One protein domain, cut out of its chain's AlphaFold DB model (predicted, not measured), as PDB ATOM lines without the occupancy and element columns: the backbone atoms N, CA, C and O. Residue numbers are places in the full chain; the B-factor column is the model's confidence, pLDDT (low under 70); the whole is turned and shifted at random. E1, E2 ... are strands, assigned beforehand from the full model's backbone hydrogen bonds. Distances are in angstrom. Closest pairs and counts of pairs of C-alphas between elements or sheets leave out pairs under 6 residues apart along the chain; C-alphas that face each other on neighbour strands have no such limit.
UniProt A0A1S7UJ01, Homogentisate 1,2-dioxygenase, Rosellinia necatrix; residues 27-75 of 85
ATOM      1  N   ALA A  27       5.852  21.223  12.295       92.19
ATOM      2  CA  ALA A  27       6.423  19.899  12.558       92.19
ATOM      3  C   ALA A  27       5.394  18.776  12.336       92.19
ATOM      4  O   ALA A  27       5.747  17.671  11.937       92.19
ATOM      5  N   ILE A  28       4.117  19.069  12.600       92.06
ATOM      6  CA  ILE A  28       2.977  18.182  12.358       92.06
ATOM      7  C   ILE A  28       2.021  18.934  11.430       92.06
ATOM      8  O   ILE A  28       1.671  20.071  11.760       92.06
ATOM      9  N   PRO A  29       1.580  18.336  10.310       92.62
ATOM     10  CA  PRO A  29       0.654  18.993   9.398       92.62
ATOM     11  C   PRO A  29      -0.616  19.477  10.104       92.62
ATOM     12  O   PRO A  29      -1.215  18.741  10.892       92.62
ATOM     13  N   ASN A  30      -1.058  20.686   9.760       90.44
ATOM     14  CA  ASN A  30      -2.231  21.366  10.316       90.44
ATOM     15  C   ASN A  30      -2.072  21.797  11.781       90.44
ATOM     16  O   ASN A  30      -3.066  21.984  12.485       90.44
ATOM     17  N   ALA A  31      -0.835  21.955  12.263       92.06
ATOM     18  CA  ALA A  31      -0.585  22.513  13.592       92.06
ATOM     19  C   ALA A  31      -0.846  24.029  13.648       92.06
ATOM     20  O   ALA A  31      -1.232  24.542  14.700       92.06
ATOM     21  N   ILE A  32      -0.664  24.734  12.526       92.44
ATOM     22  CA  ILE A  32      -0.976  26.161  12.384       92.44
ATOM     23  C   ILE A  32      -2.336  26.299  11.698       92.44
ATOM     24  O   ILE A  32      -2.633  25.616  10.719       92.44
ATOM     25  N   LEU A  33      -3.180  27.195  12.211       86.19
ATOM     26  CA  LEU A  33      -4.464  27.500  11.584       86.19
ATOM     27  C   LEU A  33      -4.314  28.632  10.568       86.19
ATOM     28  O   LEU A  33      -3.758  29.682  10.871       86.19
ATOM     29  N   VAL A  34      -4.894  28.441   9.384       85.62
ATOM     30  CA  VAL A  34      -4.735  29.346   8.231       85.62
ATOM     31  C   VAL A  34      -5.307  30.750   8.469       85.62
ATOM     32  O   VAL A  34      -4.805  31.724   7.922       85.62
ATOM     33  N   VAL A  35      -6.375  30.874   9.261       87.56
ATOM     34  CA  VAL A  35      -7.194  32.104   9.297       87.56
ATOM     35  C   VAL A  35      -6.922  32.974  10.526       87.56
ATOM     36  O   VAL A  35      -7.183  34.175  10.505       87.56
ATOM     37  N   ILE A  36      -6.422  32.393  11.617       92.19
ATOM     38  CA  ILE A  36      -6.328  33.088  12.903       92.19
ATOM     39  C   ILE A  36      -5.152  32.592  13.738       92.19
ATOM     40  O   ILE A  36      -4.926  31.391  13.878       92.19
ATOM     41  N   ASN A  37      -4.455  33.533  14.376       92.56
ATOM     42  CA  ASN A  37      -3.325  33.213  15.242       92.56
ATOM     43  C   ASN A  37      -3.772  32.632  16.596       92.56
ATOM     44  O   ASN A  37      -3.169  31.686  17.094       92.56
ATOM     45  N   THR A  38      -4.855  33.167  17.175       91.56
ATOM     46  CA  THR A  38      -5.393  32.804  18.502       91.56
ATOM     47  C   THR A  38      -6.824  32.252  18.409       91.56
ATOM     48  O   THR A  38      -7.779  32.968  18.730       91.56
ATOM     49  N   PRO A  39      -7.021  31.010  17.943       90.56
ATOM     50  CA  PRO A  39      -8.335  30.372  17.966       90.56
ATOM     51  C   PRO A  39      -8.766  30.037  19.400       90.56
ATOM     52  O   PRO A  39      -7.948  29.905  20.308       90.56
ATOM     53  N   GLN A  40     -10.064  29.799  19.597       90.12
ATOM     54  CA  GLN A  40     -10.581  29.293  20.873       90.12
ATOM     55  C   GLN A  40     -10.075  27.873  21.186       90.12
ATOM     56  O   GLN A  40      -9.841  27.535  22.345       90.12
ATOM     57  N   LYS A  41      -9.930  27.032  20.154       87.81
ATOM     58  CA  LYS A  41      -9.386  25.672  20.239       87.81
ATOM     59  C   LYS A  41      -8.261  25.534  19.221       87.81
ATOM     60  O   LYS A  41      -8.512  25.578  18.020       87.81
ATOM     61  N   ASN A  42      -7.037  25.378  19.705       88.19
ATOM     62  CA  ASN A  42      -5.883  25.105  18.857       88.19
ATOM     63  C   ASN A  42      -5.879  23.657  18.367       88.19
ATOM     64  O   ASN A  42      -6.360  22.752  19.059       88.19
ATOM     65  N   ALA A  43      -5.255  23.437  17.211       88.81
ATOM     66  CA  ALA A  43      -4.920  22.098  16.754       88.81
ATOM     67  C   ALA A  43      -4.093  21.365  17.823       88.81
ATOM     68  O   ALA A  43      -3.279  21.971  18.525       88.81
ATOM     69  N   PHE A  44      -4.345  20.063  17.979       89.44
ATOM     70  CA  PHE A  44      -3.640  19.180  18.918       89.44
ATOM     71  C   PHE A  44      -3.636  19.639  20.393       89.44
ATOM     72  O   PHE A  44      -2.809  19.181  21.177       89.44
ATOM     73  N   GLY A  45      -4.541  20.541  20.794       87.31
ATOM     74  CA  GLY A  45      -4.559  21.083  22.157       87.31
ATOM     75  C   GLY A  45      -3.334  21.945  22.496       87.31
ATOM     76  O   GLY A  45      -3.015  22.119  23.674       87.31
ATOM     77  N   LEU A  46      -2.640  22.471  21.481       89.88
ATOM     78  CA  LEU A  46      -1.477  23.338  21.660       89.88
ATOM     79  C   LEU A  46      -1.868  24.658  22.340       89.88
ATOM     80  O   LEU A  46      -3.016  25.100  22.305       89.88
ATOM     81  N   GLN A  47      -0.901  25.321  22.961       89.06
ATOM     82  CA  GLN A  47      -1.061  26.675  23.481       89.06
ATOM     83  C   GLN A  47      -0.454  27.663  22.492       89.06
ATOM     84  O   GLN A  47       0.679  27.478  22.044       89.06
ATOM     85  N   THR A  48      -1.215  28.706  22.164       92.81
ATOM     86  CA  THR A  48      -0.718  29.821  21.358       92.81
ATOM     87  C   THR A  48       0.074  30.764  22.249       92.81
ATOM     88  O   THR A  48      -0.440  31.255  23.253       92.81
ATOM     89  N   GLU A  49       1.299  31.062  21.847       92.50
ATOM     90  CA  GLU A  49       2.166  32.054  22.465       92.50
ATOM     91  C   GLU A  49       2.628  33.053  21.401       92.50
ATOM     92  O   GLU A  49       2.855  32.689  20.249       92.50
ATOM     93  N   ARG A  50       2.756  34.328  21.774       93.56
ATOM     94  CA  ARG A  50       3.316  35.368  20.908       93.56
ATOM     95  C   ARG A  50       4.585  35.909  21.539       93.56
ATOM     96  O   ARG A  50       4.547  36.385  22.669       93.56
ATOM     97  N   ILE A  51       5.660  35.939  20.764       93.69
ATOM     98  CA  ILE A  51       6.872  36.688  21.085       93.69
ATOM     99  C   ILE A  51       6.842  37.982  20.268       93.69
ATOM    100  O   ILE A  51       6.636  37.953  19.053       93.69
ATOM    101  N   SER A  52       7.001  39.122  20.939       93.44
ATOM    102  CA  SER A  52       7.098  40.441  20.306       93.44
ATOM    103  C   SER A  52       8.476  41.015  20.594       93.44
ATOM    104  O   SER A  52       8.790  41.293  21.748       93.44
ATOM    105  N   ASN A  53       9.284  41.198  19.553       89.50
ATOM    106  CA  ASN A  53      10.644  41.732  19.680       89.50
ATOM    107  C   ASN A  53      10.703  43.251  19.483       89.50
ATOM    108  O   ASN A  53      11.737  43.870  19.713       89.50
ATOM    109  N   THR A  54       9.590  43.863  19.084       91.94
ATOM    110  CA  THR A  54       9.440  45.315  18.965       91.94
ATOM    111  C   THR A  54       8.174  45.800  19.656       91.94
ATOM    112  O   THR A  54       7.283  45.009  19.983       91.94
ATOM    113  N   SER A  55       8.083  47.117  19.858       90.81
ATOM    114  CA  SER A  55       6.876  47.754  20.383       90.81
ATOM    115  C   SER A  55       5.665  47.466  19.493       90.81
ATOM    116  O   SER A  55       5.749  47.519  18.263       90.81
ATOM    117  N   PHE A  56       4.515  47.221  20.122       86.94
ATOM    118  CA  PHE A  56       3.240  47.051  19.422       86.94
ATOM    119  C   PHE A  56       2.810  48.312  18.672       86.94
ATOM    120  O   PHE A  56       2.125  48.213  17.659       86.94
ATOM    121  N   ALA A  57       3.217  49.480  19.171       88.81
ATOM    122  CA  ALA A  57       2.819  50.781  18.650       88.81
ATOM    123  C   ALA A  57       3.792  51.330  17.595       88.81
ATOM    124  O   ALA A  57       3.772  52.527  17.316       88.81
ATOM    125  N   ASN A  58       4.670  50.492  17.030       87.12
ATOM    126  CA  ASN A  58       5.549  50.933  15.953       87.12
ATOM    127  C   ASN A  58       4.707  51.532  14.803       87.12
ATOM    128  O   ASN A  58       3.801  50.860  14.305       87.12
ATOM    129  N   PRO A  59       4.992  52.776  14.371       81.69
ATOM    130  CA  PRO A  59       4.135  53.499  13.427       81.69
ATOM    131  C   PRO A  59       4.187  52.922  12.007       81.69
ATOM    132  O   PRO A  59       3.249  53.088  11.232       81.69
ATOM    133  N   ILE A  60       5.277  52.234  11.661       80.81
ATOM    134  CA  ILE A  60       5.499  51.609  10.356       80.81
ATOM    135  C   ILE A  60       5.576  50.092  10.564       80.81
ATOM    136  O   ILE A  60       6.103  49.623  11.573       80.81
ATOM    137  N   ARG A  61       5.031  49.313   9.618       81.25
ATOM    138  CA  ARG A  61       4.933  47.842   9.724       81.25
ATOM    139  C   ARG A  61       6.266  47.115   9.568       81.25
ATOM    140  O   ARG A  61       6.436  46.060  10.161       81.25
ATOM    141  N   GLU A  62       7.175  47.654   8.764       85.12
ATOM    142  CA  GLU A  62       8.465  47.038   8.436       85.12
ATOM    143  C   GLU A  62       9.313  46.667   9.668       85.12
ATOM    144  O   GLU A  62       9.758  45.525   9.743       85.12
ATOM    145  N   PRO A  63       9.482  47.538  10.684       87.00
ATOM    146  CA  PRO A  63      10.218  47.173  11.891       87.00
ATOM    147  C   PRO A  63       9.417  46.297  12.864       87.00
ATOM    148  O   PRO A  63       9.908  46.039  13.955       87.00
ATOM    149  N   ASN A  64       8.174  45.902  12.567       89.62
ATOM    150  CA  ASN A  64       7.366  45.127  13.509       89.62
ATOM    151  C   ASN A  64       7.770  43.646  13.479       89.62
ATOM    152  O   ASN A  64       7.418  42.914  12.553       89.62
ATOM    153  N   LEU A  65       8.496  43.209  14.507       93.12
ATOM    154  CA  LEU A  65       8.991  41.843  14.637       93.12
ATOM    155  C   LEU A  65       8.146  41.066  15.643       93.12
ATOM    156  O   LEU A  65       8.152  41.339  16.847       93.12
ATOM    157  N   GLN A  66       7.440  40.060  15.137       93.31
ATOM    158  CA  GLN A  66       6.586  39.186  15.929       93.31
ATOM    159  C   GLN A  66       6.667  37.743  15.439       93.31
ATOM    160  O   GLN A  66       6.773  37.482  14.240       93.31
ATOM    161  N   THR A  67       6.543  36.805  16.371       95.00
ATOM    162  CA  THR A  67       6.465  35.373  16.077       95.00
ATOM    163  C   THR A  67       5.346  34.752  16.895       95.00
ATOM    164  O   THR A  67       5.209  35.028  18.087       95.00
ATOM    165  N   TRP A  68       4.543  33.916  16.246       94.50
ATOM    166  CA  TRP A  68       3.504  33.118  16.886       94.50
ATOM    167  C   TRP A  68       3.990  31.677  17.006       94.50
ATOM    168  O   TRP A  68       4.482  31.105  16.038       94.50
ATOM    169  N   LEU A  69       3.870  31.106  18.200       94.38
ATOM    170  CA  LEU A  69       4.271  29.744  18.514       94.38
ATOM    171  C   LEU A  69       3.049  28.950  18.960       94.38
ATOM    172  O   LEU A  69       2.263  29.412  19.783       94.38
ATOM    173  N   TYR A  70       2.927  27.728  18.454       94.06
ATOM    174  CA  TYR A  70       1.921  26.761  18.882       94.06
ATOM    175  C   TYR A  70       2.654  25.628  19.584       94.06
ATOM    176  O   TYR A  70       3.202  24.732  18.946       94.06
ATOM    177  N   ARG A  71       2.744  25.716  20.910       91.38
ATOM    178  CA  ARG A  71       3.611  24.847  21.712       91.38
ATOM    179  C   ARG A  71       2.819  23.999  22.687       91.38
ATOM    180  O   ARG A  71       1.741  24.375  23.142       91.38
ATOM    181  N   VAL A  72       3.411  22.881  23.093       90.06
ATOM    182  CA  VAL A  72       2.979  22.198  24.309       90.06
ATOM    183  C   VAL A  72       3.256  23.153  25.472       90.06
ATOM    184  O   VAL A  72       4.386  23.614  25.672       90.06
ATOM    185  N   GLY A  73       2.203  23.545  26.183       74.81
ATOM    186  CA  GLY A  73       2.365  24.355  27.384       74.81
ATOM    187  C   GLY A  73       2.908  23.525  28.549       74.81
ATOM    188  O   GLY A  73       2.906  22.293  28.477       74.81
ATOM    189  N   PRO A  74       3.318  24.163  29.660       62.19
ATOM    190  CA  PRO A  74       3.432  23.445  30.926       62.19
ATOM    191  C   PRO A  74       2.104  22.725  31.181       62.19
ATOM    192  O   PRO A  74       1.058  23.262  30.810       62.19
ATOM    193  N   PHE A  75       2.157  21.516  31.752       50.34
ATOM    194  CA  PHE A  75       1.003  20.643  31.993       50.34
ATOM    195  C   PHE A  75      -0.149  21.440  32.630       50.34
ATOM    196  O   PHE A  75      -0.221  21.607  33.845       50.34
TER     197      PHE A  75
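Overview. This is residues 27 to 75 of the 85 residues of the protein "Homogentisate 1,2-dioxygenase" of Rosellinia necatrix (UniProt A0A1S7UJ01). What does the model show? It has little regular structure: an unnamed looped stretch, residues 27 to 46, folds beside a two-stranded hairpin, E1 then E2, and residues 57 to 62 of the hairpin's loop stick out. How is it made up? The 49 printed residues have no named helix and two antiparallel strands, order E1 - E2; the class is all strand, with 12 residues in named elements. How large is it? It is loose, radius of gyration of the C-alphas 12.9 A, spanning 35 by 24 by 21 A.

Along the chain. Where is E1? Residues 47 to 52, 16.3 A long, begin at C-alpha 47 (-1.061, 26.675, 23.481). Where is E2? Residues 66 to 71, 15.7 A long, end at C-alpha 71 (3.611, 24.847, 21.712).

Arrangement. How do the strands run? E1 and E2 form an antiparallel hairpin, with 158 degrees between their directions. Which atoms pair? N 49 and O 69, 2.8 A apart, and N 67 and O 51, 2.9 A, are within hydrogen-bond range; C-alphas 50 and 68 face each other at 4.6 A.

Size, cuts and confidence. How far does it reach? The two C-alphas farthest apart, those of Ile 60 and Phe 75, are 38.0 A apart. Is anything cut or uncertain? The printed part has no cut, the E1 to E2 link is long, and residues 74 to 75 are under 70 in pLDDT.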